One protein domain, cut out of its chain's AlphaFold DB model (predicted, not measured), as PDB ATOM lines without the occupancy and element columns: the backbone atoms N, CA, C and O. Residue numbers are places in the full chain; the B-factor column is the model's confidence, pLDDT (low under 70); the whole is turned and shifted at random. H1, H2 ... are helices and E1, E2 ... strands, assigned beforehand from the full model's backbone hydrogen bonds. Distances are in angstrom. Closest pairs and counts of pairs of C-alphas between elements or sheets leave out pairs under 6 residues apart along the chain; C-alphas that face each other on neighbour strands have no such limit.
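AT A GLANCE: This is residues 353 to 523 of the 730 residues of an uncharacterized protein of viral metagenome (UniProt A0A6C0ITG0). What is the main picture? H4 and H7 make the core of a helical body, with H1, H2, H3 and H6 gathered towards the H4 end and H8, H9, H10 and the long H12 towards the other. The small hairpin E1 E2 packs on H7, and H1 and H12 lie far out at the two ends of the longest axis. What is it made of? The printed part has 171 residues and is mostly helix, in the order H1 to H5, E1, E2, H6 to H12; the one sheet, E1 - E2, is antiparallel. How large is it? It is compact, with a radius of gyration of the C-alphas of 16.2 A and spans of 58 by 39 by 31 A.

IN THESE COORDINATES: Where are the strands? E1 is residues 423 to 426 and E2 residues 430 to 433. Where are the longer helices? H12 is residues 500 to 522, 33.2 A long, ending at C-alpha 522 at (153.778, 163.735, 195.065). H7 is 446 to 460, 21.2 A; H3 is 379 to 392, 20.3 A; H4 is 406 to 417, 16.5 A. Where are the others? H1, residues 353 to 360, begins at C-alpha 353 at (179.927, 197.157, 158.492). H2 is 365 to 374, H5 419 to 422, H6 435 to 440, H8 465 to 469, H9 472 to 475, H10 477 to 487 and H11 492 to 496.

HOW THE PARTS SIT: How do the strands pair? N 424 and O 432 are 2.8 A apart, within hydrogen-bond range. The closest C-alphas of E2 and H7, Ile 431 and Lys 454, are 6.8 A apart. What surrounds the hub, H4? It touches H7 at a steep tilt of 42 degrees (Phe 416, Met 453, 7.0 A), with its residues 412 to 416 alone. It touches H3 at a shallow tilt of 18 degrees, opposite ways, in a helical hairpin, closest at C-alphas Leu 389 and Ile 411, 6.3 A. It also touches H2 and H11. What lies farther out? H3 touches H1 and H6, and H7 touches H5 and H8. H12 touches H8, and it only just touches H9, with 3 pairs of C-alphas within 8 A; H10 touches H9 only at the corner. How are the helix backbones? Every O i to N i+4 pair is within hydrogen-bond range in H1, H2, H3, H4, H6, H7, H8, H10 and H12; H5 and H9 are too short for one, and H11 has 0 of 1, with 2 of 2 O i to N i+3 pairs within range.

THE WHOLE: How far does it reach? The C-alphas farthest apart, of Leu 353 and Leu 523, are 58.7 A apart. Is it continuous? The printed part has no cut, and the one long link is H3 to H4, 13 residues. Where is confidence low? The pLDDT is under 70 at 22 residues of the printed part, among them residues 395 to 402.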
ATOM      1  N   LEU A 353     179.330 196.723 157.227       61.59
ATOM      2  CA  LEU A 353     179.927 197.157 158.492       61.59
ATOM      3  C   LEU A 353     179.100 196.726 159.714       61.59
ATOM      4  O   LEU A 353     179.645 196.407 160.768       61.59
ATOM      5  N   GLU A 354     177.777 196.682 159.572       66.75
ATOM      6  CA  GLU A 354     176.850 196.193 160.585       66.75
ATOM      7  C   GLU A 354     177.174 194.777 161.084       66.75
ATOM      8  O   GLU A 354     177.042 194.499 162.277       66.75
ATOM      9  N   PHE A 355     177.635 193.894 160.198       76.62
ATOM     10  CA  PHE A 355     178.069 192.547 160.555       76.62
ATOM     11  C   PHE A 355     179.376 192.574 161.333       76.62
ATOM     12  O   PHE A 355     179.498 191.833 162.303       76.62
ATOM     13  N   LYS A 356     180.302 193.480 161.001       66.56
ATOM     14  CA  LYS A 356     181.538 193.648 161.773       66.56
ATOM     15  C   LYS A 356     181.261 194.181 163.181       66.56
ATOM     16  O   LYS A 356     181.764 193.646 164.159       66.56
ATOM     17  N   ILE A 357     180.375 195.169 163.304       64.94
ATOM     18  CA  ILE A 357     179.899 195.689 164.600       64.94
ATOM     19  C   ILE A 357     179.292 194.556 165.447       64.94
ATOM     20  O   ILE A 357     179.554 194.435 166.650       64.94
ATOM     21  N   LEU A 358     178.505 193.688 164.808       70.25
ATOM     22  CA  LEU A 358     177.937 192.506 165.445       70.25
ATOM     23  C   LEU A 358     179.036 191.506 165.853       70.25
ATOM     24  O   LEU A 358     179.006 190.999 166.977       70.25
ATOM     25  N   GLU A 359     180.041 191.283 164.997       74.62
ATOM     26  CA  GLU A 359     181.270 190.504 165.243       74.62
ATOM     27  C   GLU A 359     182.172 191.082 166.343       74.62
ATOM     28  O   GLU A 359     182.871 190.315 167.005       74.62
ATOM     29  N   ASP A 360     182.029 192.359 166.688       63.97
ATOM     30  CA  ASP A 360     182.744 193.006 167.798       63.97
ATOM     31  C   ASP A 360     181.988 192.928 169.141       63.97
ATOM     32  O   ASP A 360     182.569 193.122 170.206       63.97
ATOM     33  N   GLY A 361     180.704 192.543 169.130       62.00
ATOM     34  CA  GLY A 361     179.960 192.126 170.337       62.00
ATOM     35  C   GLY A 361     178.856 193.073 170.754       62.00
ATOM     36  O   GLY A 361     178.316 192.946 171.849       62.00
ATOM     37  N   ILE A 362     178.507 194.007 169.879       63.19
ATOM     38  CA  ILE A 362     177.463 194.985 170.125       63.19
ATOM     39  C   ILE A 362     176.115 194.373 169.739       63.19
ATOM     40  O   ILE A 362     175.833 194.145 168.566       63.19
ATOM     41  N   THR A 363     175.280 194.092 170.741       70.06
ATOM     42  CA  THR A 363     174.018 193.352 170.568       70.06
ATOM     43  C   THR A 363     172.839 193.994 171.306       70.06
ATOM     44  O   THR A 363     171.941 193.294 171.759       70.06
ATOM     45  N   ASN A 364     172.825 195.314 171.507       69.00
ATOM     46  CA  ASN A 364     171.711 195.947 172.225       69.00
ATOM     47  C   ASN A 364     170.400 195.946 171.407       69.00
ATOM     48  O   ASN A 364     170.410 195.799 170.184       69.00
ATOM     49  N   CYS A 365     169.258 196.132 172.076       69.31
ATOM     50  CA  CYS A 365     167.941 196.022 171.437       69.31
ATOM     51  C   CYS A 365     167.739 197.002 170.280       69.31
ATOM     52  O   CYS A 365     167.140 196.648 169.267       69.31
ATOM     53  N   GLU A 366     168.224 198.234 170.428       63.59
ATOM     54  CA  GLU A 366     168.071 199.281 169.418       63.59
ATOM     55  C   GLU A 366     168.812 198.919 168.130       63.59
ATOM     56  O   GLU A 366     168.241 199.012 167.043       63.59
ATOM     57  N   PHE A 367     170.044 198.418 168.251       67.81
ATOM     58  CA  PHE A 367     170.835 197.964 167.117       67.81
ATOM     59  C   PHE A 367     170.204 196.743 166.445       67.81
ATOM     60  O   PHE A 367     170.077 196.713 165.224       67.81
ATOM     61  N   ILE A 368     169.706 195.774 167.216       82.50
ATOM     62  CA  ILE A 368     169.010 194.605 166.661       82.50
ATOM     63  C   ILE A 368     167.727 195.006 165.919       82.50
ATOM     64  O   ILE A 368     167.468 194.505 164.824       82.50
ATOM     65  N   ASN A 369     166.953 195.954 166.456       77.25
ATOM     66  CA  ASN A 369     165.776 196.503 165.777       77.25
ATOM     67  C   ASN A 369     166.151 197.231 164.476       77.25
ATOM     68  O   ASN A 369     165.435 197.117 163.480       77.25
ATOM     69  N   TYR A 370     167.277 197.950 164.464       73.12
ATOM     70  CA  TYR A 370     167.817 198.561 163.252       73.12
ATOM     71  C   TYR A 370     168.180 197.511 162.197       73.12
ATOM     72  O   TYR A 370     167.726 197.633 161.060       73.12
ATOM     73  N   LEU A 371     168.923 196.459 162.565       80.75
ATOM     74  CA  LEU A 371     169.275 195.373 161.643       80.75
ATOM     75  C   LEU A 371     168.026 194.698 161.076       80.75
ATOM     76  O   LEU A 371     167.933 194.495 159.867       80.75
ATOM     77  N   ASN A 372     167.042 194.420 161.935       85.56
ATOM     78  CA  ASN A 372     165.763 193.852 161.530       85.56
ATOM     79  C   ASN A 372     165.054 194.726 160.485       85.56
ATOM     80  O   ASN A 372     164.606 194.221 159.464       85.56
ATOM     81  N   LYS A 373     164.996 196.045 160.718       82.00
ATOM     82  CA  LYS A 373     164.356 196.995 159.801       82.00
ATOM     83  C   LYS A 373     165.130 197.143 158.489       82.00
ATOM     84  O   LYS A 373     164.515 197.188 157.426       82.00
ATOM     85  N   LYS A 374     166.463 197.222 158.547       78.44
ATOM     86  CA  LYS A 374     167.326 197.376 157.366       78.44
ATOM     87  C   LYS A 374     167.207 196.175 156.429       78.44
ATOM     88  O   LYS A 374     167.073 196.365 155.227       78.44
ATOM     89  N   TYR A 375     167.227 194.968 156.984       86.50
ATOM     90  CA  TYR A 375     167.213 193.720 156.222       86.50
ATOM     91  C   TYR A 375     165.833 193.058 156.206       86.50
ATOM     92  O   TYR A 375     165.755 191.840 156.101       86.50
ATOM     93  N   THR A 376     164.746 193.836 156.313       84.69
ATOM     94  CA  THR A 376     163.371 193.303 156.417       84.69
ATOM     95  C   THR A 376     163.056 192.298 155.304       84.69
ATOM     96  O   THR A 376     162.494 191.246 155.597       84.69
ATOM     97  N   ASP A 377     163.499 192.573 154.075       85.06
ATOM     98  CA  ASP A 377     163.227 191.745 152.891       85.06
ATOM     99  C   ASP A 377     164.458 190.947 152.404       85.06
ATOM    100  O   ASP A 377     164.441 190.376 151.315       85.06
ATOM    101  N   ASP A 378     165.540 190.893 153.192       87.00
ATOM    102  CA  ASP A 378     166.789 190.205 152.834       87.00
ATOM    103  C   ASP A 378     167.074 189.027 153.775       87.00
ATOM    104  O   ASP A 378     167.727 189.151 154.818       87.00
ATOM    105  N   LEU A 379     166.595 187.847 153.373       87.81
ATOM    106  CA  LEU A 379     166.798 186.605 154.115       87.81
ATOM    107  C   LEU A 379     168.283 186.244 154.267       87.81
ATOM    108  O   LEU A 379     168.679 185.760 155.326       87.81
ATOM    109  N   SER A 380     169.110 186.492 153.247       88.62
ATOM    110  CA  SER A 380     170.538 186.148 153.276       88.62
ATOM    111  C   SER A 380     171.251 186.902 154.398       88.62
ATOM    112  O   SER A 380     171.935 186.304 155.234       88.62
ATOM    113  N   SER A 381     170.992 188.207 154.497       88.75
ATOM    114  CA  SER A 381     171.535 189.042 155.568       88.75
ATOM    115  C   SER A 381     171.000 188.652 156.948       88.75
ATOM    116  O   SER A 381     171.774 188.588 157.904       88.75
ATOM    117  N   LYS A 382     169.706 188.314 157.080       91.06
ATOM    118  CA  LYS A 382     169.143 187.809 158.354       91.06
ATOM    119  C   LYS A 382     169.824 186.518 158.815       91.06
ATOM    120  O   LYS A 382     170.140 186.375 159.998       91.06
ATOM    121  N   LEU A 383     170.079 185.595 157.889       91.25
ATOM    122  CA  LEU A 383     170.797 184.351 158.160       91.25
ATOM    123  C   LEU A 383     172.248 184.622 158.579       91.25
ATOM    124  O   LEU A 383     172.736 184.015 159.535       91.25
ATOM    125  N   GLN A 384     172.926 185.574 157.934       90.88
ATOM    126  CA  GLN A 384     174.280 185.980 158.315       90.88
ATOM    127  C   GLN A 384     174.330 186.600 159.721       90.88
ATOM    128  O   GLN A 384     175.205 186.242 160.512       90.88
ATOM    129  N   ILE A 385     173.359 187.449 160.075       91.44
ATOM    130  CA  ILE A 385     173.213 188.015 161.428       91.44
ATOM    131  C   ILE A 385     173.064 186.898 162.465       91.44
ATOM    132  O   ILE A 385     173.803 186.868 163.451       91.44
ATOM    133  N   LEU A 386     172.148 185.949 162.237       92.94
ATOM    134  CA  LEU A 386     171.948 184.809 163.138       92.94
ATOM    135  C   LEU A 386     173.219 183.971 163.287       92.94
ATOM    136  O   LEU A 386     173.571 183.597 164.406       92.94
ATOM    137  N   LYS A 387     173.937 183.715 162.189       92.06
ATOM    138  CA  LYS A 387     175.206 182.979 162.204       92.06
ATOM    139  C   LYS A 387     176.248 183.662 163.094       92.06
ATOM    140  O   LYS A 387     176.862 182.999 163.926       92.06
ATOM    141  N   ILE A 388     176.415 184.980 162.965       90.25
ATOM    142  CA  ILE A 388     177.348 185.759 163.796       90.25
ATOM    143  C   ILE A 388     176.944 185.686 165.274       90.25
ATOM    144  O   ILE A 388     177.792 185.438 166.133       90.25
ATOM    145  N   LEU A 389     175.653 185.846 165.583       91.62
ATOM    146  CA  LEU A 389     175.153 185.770 166.958       91.62
ATOM    147  C   LEU A 389     175.373 184.381 167.581       91.62
ATOM    148  O   LEU A 389     175.850 184.286 168.714       91.62
ATOM    149  N   PHE A 390     175.079 183.301 166.851       90.69
ATOM    150  CA  PHE A 390     175.296 181.935 167.336       90.69
ATOM    151  C   PHE A 390     176.775 181.598 167.528       90.69
ATOM    152  O   PHE A 390     177.107 180.947 168.517       90.69
ATOM    153  N   ASN A 391     177.665 182.080 166.653       88.31
ATOM    154  CA  ASN A 391     179.111 181.877 166.794       88.31
ATOM    155  C   ASN A 391     179.674 182.492 168.084       88.31
ATOM    156  O   ASN A 391     180.659 182.002 168.631       88.31
ATOM    157  N   LYS A 392     179.044 183.556 168.585       84.19
ATOM    158  CA  LYS A 392     179.442 184.238 169.825       84.19
ATOM    159  C   LYS A 392     178.865 183.633 171.083       84.19
ATOM    160  O   LYS A 392     179.342 183.910 172.184       84.19
ATOM    161  N   TYR A 393     177.803 182.858 170.941       84.50
ATOM    162  CA  TYR A 393     177.170 182.243 172.079       84.50
ATOM    163  C   TYR A 393     178.062 181.121 172.629       84.50
ATOM    164  O   TYR A 393     178.346 180.128 171.960       84.50
ATOM    165  N   THR A 394     178.471 181.259 173.888       76.56
ATOM    166  CA  THR A 394     179.228 180.234 174.608       76.56
ATOM    167  C   THR A 394     178.283 179.348 175.418       76.56
ATOM    168  O   THR A 394     177.446 179.818 176.186       76.56
ATOM    169  N   PHE A 395     178.399 178.030 175.234       69.00
ATOM    170  CA  PHE A 395     177.679 177.028 176.026       69.00
ATOM    171  C   PHE A 395     178.561 176.550 177.195       69.00
ATOM    172  O   PHE A 395     179.757 176.355 176.972       69.00
ATOM    173  N   PRO A 396     178.021 176.251 178.398       67.81
ATOM    174  CA  PRO A 396     176.606 176.218 178.796       67.81
ATOM    175  C   PRO A 396     175.988 177.601 179.013       67.81
ATOM    176  O   PRO A 396     176.698 178.565 179.269       67.81
ATOM    177  N   LEU A 397     174.651 177.675 178.935       68.12
ATOM    178  CA  LEU A 397     173.882 178.889 179.238       68.12
ATOM    179  C   LEU A 397     174.302 179.395 180.627       68.12
ATOM    180  O   LEU A 397     173.996 178.754 181.635       68.12
ATOM    181  N   ALA A 398     175.042 180.507 180.672       64.88
ATOM    182  CA  ALA A 398     175.519 181.083 181.924       64.88
ATOM    183  C   ALA A 398     174.313 181.406 182.815       64.88
ATOM    184  O   ALA A 398     173.416 182.160 182.426       64.88
ATOM    185  N   PHE A 399     174.260 180.781 183.990       56.94
ATOM    186  CA  PHE A 399     173.074 180.810 184.832       56.94
ATOM    187  C   PHE A 399     173.093 182.025 185.757       56.94
ATOM    188  O   PHE A 399     173.904 182.102 186.678       56.94
ATOM    189  N   ASN A 400     172.143 182.939 185.573       64.00
ATOM    190  CA  ASN A 400     171.843 183.980 186.545       64.00
ATOM    191  C   ASN A 400     170.361 183.886 186.903       64.00
ATOM    192  O   ASN A 400     169.506 184.177 186.082       64.00
ATOM    193  N   LYS A 401     170.032 183.532 188.154       60.34
ATOM    194  CA  LYS A 401     168.638 183.335 188.608       60.34
ATOM    195  C   LYS A 401     167.681 184.496 188.272       60.34
ATOM    196  O   LYS A 401     166.474 184.284 188.341       60.34
ATOM    197  N   LYS A 402     168.197 185.691 187.957       64.00
ATOM    198  CA  LYS A 402     167.417 186.896 187.659       64.00
ATOM    199  C   LYS A 402     167.363 187.307 186.178       64.00
ATOM    200  O   LYS A 402     166.505 188.124 185.866       64.00
ATOM    201  N   LYS A 403     168.266 186.841 185.300       72.00
ATOM    202  CA  LYS A 403     168.374 187.343 183.912       72.00
ATOM    203  C   LYS A 403     168.931 186.302 182.949       72.00
ATOM    204  O   LYS A 403     169.918 185.647 183.273       72.00
ATOM    205  N   LEU A 404     168.356 186.216 181.749       80.62
ATOM    206  CA  LEU A 404     168.897 185.398 180.661       80.62
ATOM    207  C   LEU A 404     170.316 185.836 180.269       80.62
ATOM    208  O   LEU A 404     170.738 186.962 180.523       80.62
ATOM    209  N   ASN A 405     171.063 184.917 179.656       85.62
ATOM    210  CA  ASN A 405     172.326 185.264 179.015       85.62
ATOM    211  C   ASN A 405     172.050 186.283 177.899       85.62
ATOM    212  O   ASN A 405     171.208 186.020 177.046       85.62
ATOM    213  N   GLU A 406     172.771 187.404 177.901       82.50
ATOM    214  CA  GLU A 406     172.480 188.545 177.020       82.50
ATOM    215  C   GLU A 406     172.568 188.177 175.532       82.50
ATOM    216  O   GLU A 406     171.702 188.556 174.749       82.50
ATOM    217  N   VAL A 407     173.558 187.368 175.138       86.19
ATOM    218  CA  VAL A 407     173.717 186.920 173.743       86.19
ATOM    219  C   VAL A 407     172.577 185.983 173.347       86.19
ATOM    220  O   VAL A 407     171.994 186.130 172.276       86.19
ATOM    221  N   PHE A 408     172.218 185.035 174.218       89.69
ATOM    222  CA  PHE A 408     171.098 184.128 173.967       89.69
ATOM    223  C   PHE A 408     169.759 184.864 173.887       89.69
ATOM    224  O   PHE A 408     168.939 184.564 173.026       89.69
ATOM    225  N   GLU A 409     169.541 185.838 174.767       90.56
ATOM    226  CA  GLU A 409     168.341 186.668 174.768       90.56
ATOM    227  C   GLU A 409     168.198 187.432 173.448       90.56
ATOM    228  O   GLU A 409     167.126 187.417 172.847       90.56
ATOM    229  N   VAL A 410     169.295 188.005 172.948       90.56
ATOM    230  CA  VAL A 410     169.334 188.709 171.661       90.56
ATOM    231  C   VAL A 410     169.085 187.772 170.480       90.56
ATOM    232  O   VAL A 410     168.323 188.134 169.584       90.56
ATOM    233  N   ILE A 411     169.658 186.562 170.492       93.56
ATOM    234  CA  ILE A 411     169.365 185.528 169.487       93.56
ATOM    235  C   ILE A 411     167.857 185.274 169.428       93.56
ATOM    236  O   ILE A 411     167.261 185.372 168.360       93.56
ATOM    237  N   ILE A 412     167.225 184.979 170.568       95.06
ATOM    238  CA  ILE A 412     165.790 184.670 170.607       95.06
ATOM    239  C   ILE A 412     164.949 185.883 170.202       95.06
ATOM    240  O   ILE A 412     163.990 185.722 169.451       95.06
ATOM    241  N   TYR A 413     165.317 187.084 170.648       94.88
ATOM    242  CA  TYR A 413     164.628 188.320 170.294       94.88
ATOM    243  C   TYR A 413     164.659 188.581 168.780       94.88
ATOM    244  O   TYR A 413     163.605 188.761 168.168       94.88
ATOM    245  N   PHE A 414     165.839 188.520 168.148       94.69
ATOM    246  CA  PHE A 414     165.967 188.683 166.696       94.69
ATOM    247  C   PHE A 414     165.218 187.586 165.931       94.69
ATOM    248  O   PHE A 414     164.554 187.870 164.931       94.69
ATOM    249  N   SER A 415     165.259 186.346 166.424       95.31
ATOM    250  CA  SER A 415     164.517 185.243 165.818       95.31
ATOM    251  C   SER A 415     162.999 185.421 165.912       95.31
ATOM    252  O   SER A 415     162.287 185.133 164.957       95.31
ATOM    253  N   PHE A 416     162.477 185.921 167.033       95.25
ATOM    254  CA  PHE A 416     161.043 186.183 167.185       95.25
ATOM    255  C   PHE A 416     160.565 187.322 166.282       95.25
ATOM    256  O   PHE A 416     159.492 187.208 165.690       95.25
ATOM    257  N   LEU A 417     161.361 188.382 166.106       93.69
ATOM    258  CA  LEU A 417     161.049 189.443 165.139       93.69
ATOM    259  C   LEU A 417     160.912 188.911 163.704       93.69
ATOM    260  O   LEU A 417     160.090 189.415 162.944       93.69
ATOM    261  N   ASN A 418     161.667 187.864 163.363       93.50
ATOM    262  CA  ASN A 418     161.717 187.263 162.028       93.50
ATOM    263  C   ASN A 418     161.058 185.878 161.966       93.50
ATOM    264  O   ASN A 418     161.408 185.059 161.122       93.50
ATOM    265  N   ILE A 419     160.105 185.583 162.857       92.94
ATOM    266  CA  ILE A 419     159.596 184.215 163.047       92.94
ATOM    267  C   ILE A 419     159.054 183.566 161.761       92.94
ATOM    268  O   ILE A 419     159.212 182.361 161.577       92.94
ATOM    269  N   ASN A 420     158.461 184.360 160.866       89.44
ATOM    270  CA  ASN A 420     157.881 183.883 159.607       89.44
ATOM    271  C   ASN A 420     158.939 183.418 158.596       89.44
ATOM    272  O   ASN A 420     158.650 182.548 157.783       89.44
ATOM    273  N   ASP A 421     160.154 183.958 158.673       88.00
ATOM    274  CA  ASP A 421     161.276 183.539 157.827       88.00
ATOM    275  C   ASP A 421     161.985 182.306 158.400       88.00
ATOM    276  O   ASP A 421     162.666 181.564 157.694       88.00
ATOM    277  N   ILE A 422     161.836 182.091 159.709       88.62
ATOM    278  CA  ILE A 422     162.538 181.052 160.463       88.62
ATOM    279  C   ILE A 422     161.757 179.741 160.499       88.62
ATOM    280  O   ILE A 422     162.350 178.657 160.499       88.62
ATOM    281  N   VAL A 423     160.430 179.833 160.569       89.19
ATOM    282  CA  VAL A 423     159.523 178.695 160.694       89.19
ATOM    283  C   VAL A 423     158.873 178.374 159.351       89.19
ATOM    284  O   VAL A 423     158.259 179.230 158.726       89.19
ATOM    285  N   LYS A 424     158.927 177.100 158.953       85.31
ATOM    286  CA  LYS A 424     158.199 176.553 157.804       85.31
ATOM    287  C   LYS A 424     157.085 175.621 158.264       85.31
ATOM    288  O   LYS A 424     157.283 174.823 159.180       85.31
ATOM    289  N   ILE A 425     155.933 175.692 157.600       82.38
ATOM    290  CA  ILE A 425     154.848 174.717 157.757       82.38
ATOM    291  C   ILE A 425     154.953 173.701 156.624       82.38
ATOM    292  O   ILE A 425     154.999 174.077 155.454       82.38
ATOM    293  N   VAL A 426     154.973 172.418 156.974       75.81
ATOM    294  CA  VAL A 426     154.891 171.302 156.023       75.81
ATOM    295  C   VAL A 426     153.715 170.414 156.433       75.81
ATOM    296  O   VAL A 426     153.408 170.302 157.621       75.81
ATOM    297  N   ASP A 427     153.043 169.794 155.464       66.62
ATOM    298  CA  ASP A 427     151.900 168.894 155.683       66.62
ATOM    299  C   ASP A 427     150.775 169.519 156.534       66.62
ATOM    300  O   ASP A 427     150.309 168.918 157.502       66.62
ATOM    301  N   ASN A 428     150.374 170.746 156.191       63.59
ATOM    302  CA  ASN A 428     149.258 171.519 156.755       63.59
ATOM    303  C   ASN A 428     149.247 171.812 158.268       63.59
ATOM    304  O   ASN A 428     148.453 172.657 158.647       63.59
ATOM    305  N   ASP A 429     150.122 171.238 159.105       66.88
ATOM    306  CA  ASP A 429     150.160 171.535 160.555       66.88
ATOM    307  C   ASP A 429     151.533 171.329 161.233       66.88
ATOM    308  O   ASP A 429     151.719 171.661 162.411       66.88
ATOM    309  N   LYS A 430     152.536 170.773 160.537       80.06
ATOM    310  CA  LYS A 430     153.840 170.502 161.163       80.06
ATOM    311  C   LYS A 430     154.780 171.691 161.009       80.06
ATOM    312  O   LYS A 430     155.180 172.063 159.909       80.06
ATOM    313  N   ILE A 431     155.163 172.242 162.157       85.50
ATOM    314  CA  ILE A 431     156.122 173.339 162.291       85.50
ATOM    315  C   ILE A 431     157.550 172.785 162.254       85.50
ATOM    316  O   ILE A 431     157.927 171.993 163.122       85.50
ATOM    317  N   TYR A 432     158.348 173.256 161.299       86.81
ATOM    318  CA  TYR A 432     159.779 172.985 161.169       86.81
ATOM    319  C   TYR A 432     160.575 174.291 161.176       86.81
ATOM    320  O   TYR A 432     160.035 175.361 160.906       86.81
ATOM    321  N   LEU A 433     161.868 174.206 161.487       87.25
ATOM    322  CA  LEU A 433     162.803 175.301 161.223       87.25
ATOM    323  C   LEU A 433     163.342 175.170 159.806       87.25
ATOM    324  O   LEU A 433     163.502 174.054 159.311       87.25
ATOM    325  N   ASP A 434     163.672 176.297 159.187       85.81
ATOM    326  CA  ASP A 434     164.460 176.290 157.961       85.81
ATOM    327  C   ASP A 434     165.790 175.528 158.158       85.81
ATOM    328  O   ASP A 434     166.454 175.654 159.195       85.81
ATOM    329  N   ASN A 435     166.182 174.726 157.161       85.50
ATOM    330  CA  ASN A 435     167.389 173.898 157.227       85.50
ATOM    331  C   ASN A 435     168.659 174.738 157.424       85.50
ATOM    332  O   ASN A 435     169.514 174.352 158.220       85.50
ATOM    333  N   SER A 436     168.751 175.907 156.785       87.06
ATOM    334  CA  SER A 436     169.902 176.804 156.937       87.06
ATOM    335  C   SER A 436     170.061 177.281 158.384       87.06
ATOM    336  O   SER A 436     171.175 177.391 158.888       87.06
ATOM    337  N   ILE A 437     168.954 177.468 159.106       87.94
ATOM    338  CA  ILE A 437     168.962 177.850 160.522       87.94
ATOM    339  C   ILE A 437     169.349 176.656 161.391       87.94
ATOM    340  O   ILE A 437     170.152 176.792 162.315       87.94
ATOM    341  N   LEU A 438     168.809 175.469 161.100       85.69
ATOM    342  CA  LEU A 438     169.155 174.243 161.826       85.69
ATOM    343  C   LEU A 438     170.646 173.919 161.758       85.69
ATOM    344  O   LEU A 438     171.175 173.346 162.714       85.69
ATOM    345  N   GLU A 439     171.314 174.249 160.659       87.06
ATOM    346  CA  GLU A 439     172.758 174.073 160.497       87.06
ATOM    347  C   GLU A 439     173.570 175.049 161.359       87.06
ATOM    348  O   GLU A 439     174.610 174.665 161.890       87.06
ATOM    349  N   MET A 440     173.069 176.270 161.580       88.88
ATOM    350  CA  MET A 440     173.745 177.309 162.372       88.88
ATOM    351  C   MET A 440     173.593 177.122 163.885       88.88
ATOM    352  O   MET A 440     174.477 177.498 164.654       88.88
ATOM    353  N   VAL A 441     172.470 176.559 164.339       89.50
ATOM    354  CA  VAL A 441     172.191 176.415 165.775       89.50
ATOM    355  C   VAL A 441     173.087 175.321 166.383       89.50
ATOM    356  O   VAL A 441     173.056 174.175 165.921       89.50
ATOM    357  N   PRO A 442     173.818 175.589 167.484       87.25
ATOM    358  CA  PRO A 442     174.626 174.576 168.156       87.25
ATOM    359  C   PRO A 442     173.810 173.334 168.540       87.25
ATOM    360  O   PRO A 442     172.717 173.452 169.094       87.25
ATOM    361  N   VAL A 443     174.361 172.130 168.326       86.06
ATOM    362  CA  VAL A 443     173.663 170.839 168.546       86.06
ATOM    363  C   VAL A 443     173.006 170.753 169.929       86.06
ATOM    364  O   VAL A 443     171.851 170.347 170.044       86.06
ATOM    365  N   LYS A 444     173.708 171.210 170.976       84.00
ATOM    366  CA  LYS A 444     173.215 171.212 172.365       84.00
ATOM    367  C   LYS A 444     172.023 172.156 172.598       84.00
ATOM    368  O   LYS A 444     171.293 171.970 173.564       84.00
ATOM    369  N   LEU A 445     171.814 173.147 171.728       87.69
ATOM    370  CA  LEU A 445     170.733 174.133 171.813       87.69
ATOM    371  C   LEU A 445     169.576 173.887 170.844       87.69
ATOM    372  O   LEU A 445     168.496 174.424 171.089       87.69
ATOM    373  N   LYS A 446     169.757 173.086 169.782       89.94
ATOM    374  CA  LYS A 446     168.755 172.905 168.709       89.94
ATOM    375  C   LYS A 446     167.347 172.659 169.240       89.94
ATOM    376  O   LYS A 446     166.408 173.347 168.856       89.94
ATOM    377  N   ASN A 447     167.213 171.736 170.191       90.94
ATOM    378  CA  ASN A 447     165.919 171.394 170.779       90.94
ATOM    379  C   ASN A 447     165.309 172.520 171.627       90.94
ATOM    380  O   ASN A 447     164.088 172.609 171.727       90.94
ATOM    381  N   LEU A 448     166.118 173.321 172.324       92.12
ATOM    382  CA  LEU A 448     165.614 174.435 173.131       92.12
ATOM    383  C   LEU A 448     165.156 175.556 172.207       92.12
ATOM    384  O   LEU A 448     164.011 175.987 172.293       92.12
ATOM    385  N   TYR A 449     166.027 175.945 171.278       93.44
ATOM    386  CA  TYR A 449     165.753 176.963 170.276       93.44
ATOM    387  C   TYR A 449     164.489 176.639 169.468       93.44
ATOM    388  O   TYR A 449     163.573 177.454 169.413       93.44
ATOM    389  N   PHE A 450     164.382 175.417 168.934       93.94
ATOM    390  CA  PHE A 450     163.200 174.978 168.190       93.94
ATOM    391  C   PHE A 450     161.911 175.088 169.002       93.94
ATOM    392  O   PHE A 450     160.914 175.618 168.517       93.94
ATOM    393  N   ASN A 451     161.930 174.626 170.252       94.06
ATOM    394  CA  ASN A 451     160.747 174.677 171.100       94.06
ATOM    395  C   ASN A 451     160.324 176.122 171.394       94.06
ATOM    396  O   ASN A 451     159.125 176.404 171.386       94.06
ATOM    397  N   LEU A 452     161.273 177.042 171.584       95.44
ATOM    398  CA  LEU A 452     160.978 178.464 171.774       95.44
ATOM    399  C   LEU A 452     160.372 179.084 170.510       95.44
ATOM    400  O   LEU A 452     159.331 179.730 170.607       95.44
ATOM    401  N   MET A 453     160.947 178.821 169.330       95.19
ATOM    402  CA  MET A 453     160.390 179.290 168.053       95.19
ATOM    403  C   MET A 453     158.974 178.762 167.833       95.19
ATOM    404  O   MET A 453     158.052 179.534 167.578       95.19
ATOM    405  N   LYS A 454     158.766 177.456 168.033       93.81
ATOM    406  CA  LYS A 454     157.446 176.823 167.928       93.81
ATOM    407  C   LYS A 454     156.436 177.440 168.896       93.81
ATOM    408  O   LYS A 454     155.284 177.640 168.529       93.81
ATOM    409  N   THR A 455     156.865 177.761 170.115       94.69
ATOM    410  CA  THR A 455     156.019 178.399 171.135       94.69
ATOM    411  C   THR A 455     155.541 179.770 170.692       94.69
ATOM    412  O   THR A 455     154.346 180.043 170.741       94.69
ATOM    413  N   TYR A 456     156.463 180.624 170.251       95.56
ATOM    414  CA  TYR A 456     156.129 181.980 169.831       95.56
ATOM    415  C   TYR A 456     155.307 181.995 168.539       95.56
ATOM    416  O   TYR A 456     154.324 182.724 168.433       95.56
ATOM    417  N   TYR A 457     155.634 181.115 167.591       94.12
ATOM    418  CA  TYR A 457     154.843 180.939 166.378       94.12
ATOM    419  C   TYR A 457     153.397 180.518 166.688       94.12
ATOM    420  O   TYR A 457     152.452 181.155 166.229       94.12
ATOM    421  N   GLN A 458     153.206 179.488 167.520       92.44
ATOM    422  CA  GLN A 458     151.867 179.050 167.922       92.44
ATOM    423  C   GLN A 458     151.114 180.135 168.694       92.44
ATOM    424  O   GLN A 458     149.927 180.332 168.445       92.44
ATOM    425  N   TYR A 459     151.801 180.882 169.561       94.50
ATOM    426  CA  TYR A 459     151.226 182.030 170.253       94.50
ATOM    427  C   TYR A 459     150.666 183.072 169.269       94.50
ATOM    428  O   TYR A 459     149.519 183.501 169.426       94.50
ATOM    429  N   ASN A 460     151.417 183.413 168.213       91.69
ATOM    430  CA  ASN A 460     150.955 184.322 167.154       91.69
ATOM    431  C   ASN A 460     149.731 183.766 166.410       91.69
ATOM    432  O   ASN A 460     148.830 184.524 166.051       91.69
ATOM    433  N   MET A 461     149.647 182.441 166.267       90.56
ATOM    434  CA  MET A 461     148.494 181.723 165.707       90.56
ATOM    435  C   MET A 461     147.366 181.467 166.722       90.56
ATOM    436  O   MET A 461     146.439 180.712 166.442       90.56
ATOM    437  N   ARG A 462     147.414 182.092 167.907       91.56
ATOM    438  CA  ARG A 462     146.432 181.926 168.997       91.56
ATOM    439  C   ARG A 462     146.297 180.482 169.512       91.56
ATOM    440  O   ARG A 462     145.265 180.115 170.071       91.56
ATOM    441  N   SER A 463     147.359 179.689 169.395       90.81
ATOM    442  CA  SER A 463     147.477 178.331 169.934       90.81
ATOM    443  C   SER A 463     148.477 178.278 171.097       90.81
ATOM    444  O   SER A 463     149.497 178.963 171.095       90.81
ATOM    445  N   LEU A 464     148.187 177.454 172.110       91.19
ATOM    446  CA  LEU A 464     149.065 177.223 173.271       91.19
ATOM    447  C   LEU A 464     149.616 175.798 173.338       91.19
ATOM    448  O   LEU A 464     150.230 175.442 174.336       91.19
ATOM    449  N   GLU A 465     149.424 174.975 172.308       88.12
ATOM    450  CA  GLU A 465     149.732 173.540 172.366       88.12
ATOM    451  C   GLU A 465     151.151 173.220 172.847       88.12
ATOM    452  O   GLU A 465     151.327 172.362 173.710       88.12
ATOM    453  N   ASN A 466     152.175 173.899 172.330       90.06
ATOM    454  CA  ASN A 466     153.555 173.618 172.709       90.06
ATOM    455  C   ASN A 466     153.872 174.091 174.129       90.06
ATOM    456  O   ASN A 466     154.705 173.478 174.779       90.06
ATOM    457  N   ILE A 467     153.203 175.124 174.648       90.75
ATOM    458  CA  ILE A 467     153.293 175.435 176.080       90.75
ATOM    459  C   ILE A 467     152.581 174.345 176.876       90.75
ATOM    460  O   ILE A 467     153.180 173.778 177.779       90.75
ATOM    461  N   THR A 468     151.361 173.972 176.495       88.88
ATOM    462  CA  THR A 468     150.541 172.993 177.215       88.88
ATOM    463  C   THR A 468     151.169 171.595 177.287       88.88
ATOM    464  O   THR A 468     151.068 170.932 178.319       88.88
ATOM    465  N   TYR A 469     151.805 171.127 176.210       86.00
ATOM    466  CA  TYR A 469     152.184 169.717 176.052       86.00
ATOM    467  C   TYR A 469     153.693 169.465 175.936       86.00
ATOM    468  O   TYR A 469     154.105 168.314 175.802       86.00
ATOM    469  N   ASN A 470     154.553 170.483 176.009       87.69
ATOM    470  CA  ASN A 470     156.000 170.259 176.003       87.69
ATOM    471  C   ASN A 470     156.540 170.041 177.423       87.69
ATOM    472  O   ASN A 470     156.824 170.992 178.151       87.69
ATOM    473  N   PHE A 471     156.729 168.775 177.806       84.69
ATOM    474  CA  PHE A 471     157.184 168.392 179.150       84.69
ATOM    475  C   PHE A 471     158.518 169.029 179.566       84.69
ATOM    476  O   PHE A 471     158.743 169.260 180.756       84.69
ATOM    477  N   LYS A 472     159.400 169.350 178.606       89.56
ATOM    478  CA  LYS A 472     160.710 169.936 178.913       89.56
ATOM    479  C   LYS A 472     160.563 171.274 179.631       89.56
ATOM    480  O   LYS A 472     161.322 171.527 180.555       89.56
ATOM    481  N   TYR A 473     159.537 172.069 179.315       91.00
ATOM    482  CA  TYR A 473     159.255 173.341 179.999       91.00
ATOM    483  C   TYR A 473     158.918 173.221 181.486       91.00
ATOM    484  O   TYR A 473     158.937 174.233 182.191       91.00
ATOM    485  N   TYR A 474     158.644 172.006 181.958       88.38
ATOM    486  CA  TYR A 474     158.214 171.732 183.325       88.38
ATOM    487  C   TYR A 474     159.167 170.816 184.096       88.38
ATOM    488  O   TYR A 474     159.092 170.777 185.322       88.38
ATOM    489  N   GLN A 475     160.062 170.099 183.410       85.94
ATOM    490  CA  GLN A 475     160.996 169.144 184.025       85.94
ATOM    491  C   GLN A 475     162.468 169.490 183.790       85.94
ATOM    492  O   GLN A 475     163.293 169.264 184.673       85.94
ATOM    493  N   ASP A 476     162.813 170.029 182.619       88.88
ATOM    494  CA  ASP A 476     164.196 170.362 182.297       88.88
ATOM    495  C   ASP A 476     164.541 171.746 182.860       88.88
ATOM    496  O   ASP A 476     163.902 172.753 182.550       88.88
ATOM    497  N   TYR A 477     165.571 171.792 183.701       86.69
ATOM    498  CA  TYR A 477     165.977 172.994 184.423       86.69
ATOM    499  C   TYR A 477     166.288 174.188 183.507       86.69
ATOM    500  O   TYR A 477     165.922 175.319 183.837       86.69
ATOM    501  N   ILE A 478     166.915 173.962 182.345       87.12
ATOM    502  CA  ILE A 478     167.254 175.039 181.401       87.12
ATOM    503  C   ILE A 478     165.976 175.584 180.761       87.12
ATOM    504  O   ILE A 478     165.786 176.796 180.668       87.12
ATOM    505  N   TYR A 479     165.070 174.696 180.360       91.12
ATOM    506  CA  TYR A 479     163.799 175.064 179.743       91.12
ATOM    507  C   TYR A 479     162.883 175.820 180.712       91.12
ATOM    508  O   TYR A 479     162.339 176.864 180.342       91.12
ATOM    509  N   ILE A 480     162.749 175.328 181.952       89.62
ATOM    510  CA  ILE A 480     162.006 176.001 183.029       89.62
ATOM    511  C   ILE A 480     162.551 177.413 183.213       89.62
ATOM    512  O   ILE A 480     161.793 178.378 183.260       89.62
ATOM    513  N   TYR A 481     163.873 177.545 183.299       87.56
ATOM    514  CA  TYR A 481     164.523 178.830 183.499       87.56
ATOM    515  C   TYR A 481     164.253 179.821 182.366       87.56
ATOM    516  O   TYR A 481     163.927 180.978 182.643       87.56
ATOM    517  N   VAL A 482     164.344 179.384 181.107       89.81
ATOM    518  CA  VAL A 482     164.103 180.271 179.964       89.81
ATOM    519  C   VAL A 482     162.650 180.735 179.917       89.81
ATOM    520  O   VAL A 482     162.397 181.939 179.895       89.81
ATOM    521  N   ILE A 483     161.691 179.807 179.981       91.75
ATOM    522  CA  ILE A 483     160.265 180.157 179.929       91.75
ATOM    523  C   ILE A 483     159.845 181.002 181.128       91.75
ATOM    524  O   ILE A 483     159.101 181.966 180.959       91.75
ATOM    525  N   LYS A 484     160.352 180.701 182.328       89.69
ATOM    526  CA  LYS A 484     160.059 181.496 183.522       89.69
ATOM    527  C   LYS A 484     160.501 182.949 183.357       89.69
ATOM    528  O   LYS A 484     159.734 183.837 183.707       89.69
ATOM    529  N   ASN A 485     161.695 183.203 182.815       88.81
ATOM    530  CA  ASN A 485     162.159 184.573 182.578       88.81
ATOM    531  C   ASN A 485     161.282 185.312 181.555       88.81
ATOM    532  O   ASN A 485     160.936 186.469 181.792       88.81
ATOM    533  N   ILE A 486     160.859 184.629 180.484       90.25
ATOM    534  CA  ILE A 486     159.941 185.191 179.479       90.25
ATOM    535  C   ILE A 486     158.582 185.529 180.107       90.25
ATOM    536  O   ILE A 486     158.061 186.613 179.868       90.25
ATOM    537  N   ILE A 487     158.012 184.631 180.918       89.69
ATOM    538  CA  ILE A 487     156.696 184.793 181.569       89.69
ATOM    539  C   ILE A 487     156.710 185.858 182.675       89.69
ATOM    540  O   ILE A 487     155.713 186.538 182.891       89.69
ATOM    541  N   GLN A 488     157.823 186.004 183.395       87.25
ATOM    542  CA  GLN A 488     157.947 186.982 184.479       87.25
ATOM    543  C   GLN A 488     158.218 188.411 183.988       87.25
ATOM    544  O   GLN A 488     158.266 189.317 184.815       87.25
ATOM    545  N   GLY A 489     158.393 188.627 182.679       82.62
ATOM    546  CA  GLY A 489     158.699 189.954 182.140       82.62
ATOM    547  C   GLY A 489     160.127 190.418 182.431       82.62
ATOM    548  O   GLY A 489     160.403 191.611 182.408       82.62
ATOM    549  N   ASN A 490     161.049 189.496 182.728       81.81
ATOM    550  CA  ASN A 490     162.435 189.835 183.071       81.81
ATOM    551  C   ASN A 490     163.332 190.012 181.832       81.81
ATOM    552  O   ASN A 490     164.554 190.075 181.973       81.81
ATOM    553  N   THR A 491     162.748 190.011 180.630       84.69
ATOM    554  CA  THR A 491     163.469 189.919 179.353       84.69
ATOM    555  C   THR A 491     162.869 190.850 178.317       84.69
ATOM    556  O   THR A 491     161.658 191.055 178.306       84.69
ATOM    557  N   ILE A 492     163.692 191.312 177.380       84.56
ATOM    558  CA  ILE A 492     163.266 192.125 176.228       84.56
ATOM    559  C   ILE A 492     162.342 191.334 175.288       84.56
ATOM    560  O   ILE A 492     161.554 191.896 174.537       84.56
ATOM    561  N   ILE A 493     162.419 190.001 175.341       90.69
ATOM    562  CA  ILE A 493     161.593 189.078 174.556       90.69
ATOM    563  C   ILE A 493     160.120 189.178 174.976       90.69
ATOM    564  O   ILE A 493     159.228 189.007 174.146       90.69
ATOM    565  N   SER A 494     159.853 189.464 176.254       88.69
ATOM    566  CA  SER A 494     158.497 189.564 176.801       88.69
ATOM    567  C   SER A 494     157.674 190.656 176.107       88.69
ATOM    568  O   SER A 494     156.472 190.475 175.919       88.69
ATOM    569  N   ASP A 495     158.322 191.727 175.637       87.56
ATOM    570  CA  ASP A 495     157.670 192.844 174.940       87.56
ATOM    571  C   ASP A 495     157.094 192.443 173.572       87.56
ATOM    572  O   ASP A 495     156.174 193.087 173.063       87.56
ATOM    573  N   LEU A 496     157.579 191.341 172.985       91.81
ATOM    574  CA  LEU A 496     157.078 190.816 171.713       91.81
ATOM    575  C   LEU A 496     155.726 190.091 171.860       91.81
ATOM    576  O   LEU A 496     155.006 189.907 170.878       91.81
ATOM    577  N   PHE A 497     155.319 189.726 173.080       92.38
ATOM    578  CA  PHE A 497     154.022 189.098 173.352       92.38
ATOM    579  C   PHE A 497     152.903 190.150 173.455       92.38
ATOM    580  O   PHE A 497     152.298 190.366 174.502       92.38
ATOM    581  N   THR A 498     152.579 190.792 172.332       89.56
ATOM    582  CA  THR A 498     151.683 191.966 172.281       89.56
ATOM    583  C   THR A 498     150.217 191.680 172.640       89.56
ATOM    584  O   THR A 498     149.536 192.534 173.216       89.56
ATOM    585  N   ASN A 499     149.702 190.479 172.346       91.94
ATOM    586  CA  ASN A 499     148.342 190.068 172.713       91.94
ATOM    587  C   ASN A 499     148.217 189.734 174.214       91.94
ATOM    588  O   ASN A 499     148.323 188.582 174.633       91.94
ATOM    589  N   LYS A 500     147.913 190.749 175.029       89.69
ATOM    590  CA  LYS A 500     147.821 190.629 176.496       89.69
ATOM    591  C   LYS A 500     146.879 189.525 176.990       89.69
ATOM    592  O   LYS A 500     147.200 188.867 177.975       89.69
ATOM    593  N   GLU A 501     145.737 189.310 176.333       93.50
ATOM    594  CA  GLU A 501     144.780 188.270 176.740       93.50
ATOM    595  C   GLU A 501     145.363 186.869 176.515       93.50
ATOM    596  O   GLU A 501     145.326 186.011 177.398       93.50
ATOM    597  N   MET A 502     145.945 186.650 175.335       93.38
ATOM    598  CA  MET A 502     146.587 185.385 174.994       93.38
ATOM    599  C   MET A 502     147.808 185.125 175.878       93.38
ATOM    600  O   MET A 502     148.030 183.999 176.322       93.38
ATOM    601  N   TYR A 503     148.580 186.168 176.176       94.12
ATOM    602  CA  TYR A 503     149.738 186.069 177.050       94.12
ATOM    603  C   TYR A 503     149.320 185.711 178.480       94.12
ATOM    604  O   TYR A 503     149.868 184.778 179.057       94.12
ATOM    605  N   ALA A 504     148.268 186.334 179.021       94.00
ATOM    606  CA  ALA A 504     147.713 185.955 180.322       94.00
ATOM    607  C   ALA A 504     147.253 184.484 180.357       94.00
ATOM    608  O   ALA A 504     147.544 183.772 181.320       94.00
ATOM    609  N   LYS A 505     146.605 183.998 179.287       94.56
ATOM    610  CA  LYS A 505     146.241 182.576 179.137       94.56
ATOM    611  C   LYS A 505     147.473 181.665 179.109       94.56
ATOM    612  O   LYS A 505     147.473 180.628 179.765       94.56
ATOM    613  N   MET A 506     148.534 182.051 178.397       94.50
ATOM    614  CA  MET A 506     149.802 181.312 178.370       94.50
ATOM    615  C   MET A 506     150.408 181.173 179.774       94.50
ATOM    616  O   MET A 506     150.839 180.081 180.151       94.50
ATOM    617  N   ILE A 507     150.415 182.260 180.552       94.62
ATOM    618  CA  ILE A 507     150.916 182.270 181.932       94.62
ATOM    619  C   ILE A 507     150.087 181.334 182.818       94.62
ATOM    620  O   ILE A 507     150.663 180.515 183.536       94.62
ATOM    621  N   ASP A 508     148.758 181.416 182.742       94.00
ATOM    622  CA  ASP A 508     147.842 180.568 183.516       94.00
ATOM    623  C   ASP A 508     148.037 179.075 183.200       94.00
ATOM    624  O   ASP A 508     148.191 178.262 184.114       94.00
ATOM    625  N   VAL A 509     148.130 178.710 181.915       92.94
ATOM    626  CA  VAL A 509     148.412 177.326 181.488       92.94
ATOM    627  C   VAL A 509     149.760 176.850 182.025       92.94
ATOM    628  O   VAL A 509     149.851 175.748 182.571       92.94
ATOM    629  N   TYR A 510     150.809 177.671 181.913       92.88
ATOM    630  CA  TYR A 510     152.132 177.319 182.420       92.88
ATOM    631  C   TYR A 510     152.123 177.081 183.938       92.88
ATOM    632  O   TYR A 510     152.625 176.057 184.402       92.88
ATOM    633  N   GLN A 511     151.510 177.983 184.708       92.38
ATOM    634  CA  GLN A 511     151.410 177.862 186.164       92.38
ATOM    635  C   GLN A 511     150.615 176.621 186.582       92.38
ATOM    636  O   GLN A 511     151.072 175.862 187.439       92.38
ATOM    637  N   LYS A 512     149.461 176.372 185.949       93.00
ATOM    638  CA  LYS A 512     148.635 175.189 186.219       93.00
ATOM    639  C   LYS A 512     149.381 173.897 185.926       93.00
ATOM    640  O   LYS A 512     149.403 173.023 186.785       93.00
ATOM    641  N   ASN A 513     150.033 173.780 184.770       91.38
ATOM    642  CA  ASN A 513     150.818 172.591 184.433       91.38
ATOM    643  C   ASN A 513     151.967 172.350 185.416       91.38
ATOM    644  O   ASN A 513     152.192 171.212 185.829       91.38
ATOM    645  N   PHE A 514     152.665 173.410 185.834       90.00
ATOM    646  CA  PHE A 514     153.742 173.302 186.816       90.00
ATOM    647  C   PHE A 514     153.226 172.791 188.172       90.00
ATOM    648  O   PHE A 514     153.810 171.870 188.743       90.00
ATOM    649  N   ILE A 515     152.096 173.325 188.658       91.81
ATOM    650  CA  ILE A 515     151.437 172.855 189.888       91.81
ATOM    651  C   ILE A 515     150.962 171.407 189.725       91.81
ATOM    652  O   ILE A 515     151.254 170.571 190.575       91.81
ATOM    653  N   LEU A 516     150.266 171.084 188.631       92.38
ATOM    654  CA  LEU A 516     149.760 169.737 188.357       92.38
ATOM    655  C   LEU A 516     150.878 168.698 188.396       92.38
ATOM    656  O   LEU A 516     150.724 167.671 189.050       92.38
ATOM    657  N   LEU A 517     152.012 168.980 187.751       90.00
ATOM    658  CA  LEU A 517     153.160 168.082 187.746       90.00
ATOM    659  C   LEU A 517     153.695 167.834 189.165       90.00
ATOM    660  O   LEU A 517     153.976 166.689 189.520       90.00
ATOM    661  N   GLN A 518     153.801 168.882 189.989       89.38
ATOM    662  CA  GLN A 518     154.215 168.740 191.386       89.38
ATOM    663  C   GLN A 518     153.237 167.869 192.172       89.38
ATOM    664  O   GLN A 518     153.664 166.908 192.804       89.38
ATOM    665  N   LEU A 519     151.933 168.153 192.086       92.12
ATOM    666  CA  LEU A 519     150.902 167.395 192.801       92.12
ATOM    667  C   LEU A 519     150.871 165.921 192.371       92.12
ATOM    668  O   LEU A 519     150.744 165.045 193.224       92.12
ATOM    669  N   ILE A 520     151.003 165.637 191.070       90.38
ATOM    670  CA  ILE A 520     150.991 164.272 190.524       90.38
ATOM    671  C   ILE A 520     152.223 163.481 190.972       90.38
ATOM    672  O   ILE A 520     152.073 162.342 191.411       90.38
ATOM    673  N   ASN A 521     153.423 164.069 190.919       87.81
ATOM    674  CA  ASN A 521     154.660 163.401 191.357       87.81
ATOM    675  C   ASN A 521     154.651 163.061 192.855       87.81
ATOM    676  O   ASN A 521     155.262 162.088 193.300       87.81
ATOM    677  N   ASP A 522     153.931 163.863 193.625       89.44
ATOM    678  CA  ASP A 522     153.778 163.735 195.065       89.44
ATOM    679  C   ASP A 522     152.684 162.740 195.493       89.44
ATOM    680  O   ASP A 522     152.623 162.328 196.661       89.44
ATOM    681  N   LEU A 523     151.793 162.365 194.573       90.12
ATOM    682  CA  LEU A 523     150.701 161.434 194.825       90.12
ATOM    683  C   LEU A 523     151.203 159.988 194.778       90.12
ATOM    684  O   LEU A 523     151.709 159.494 193.773       90.12
TER     685      LEU A 523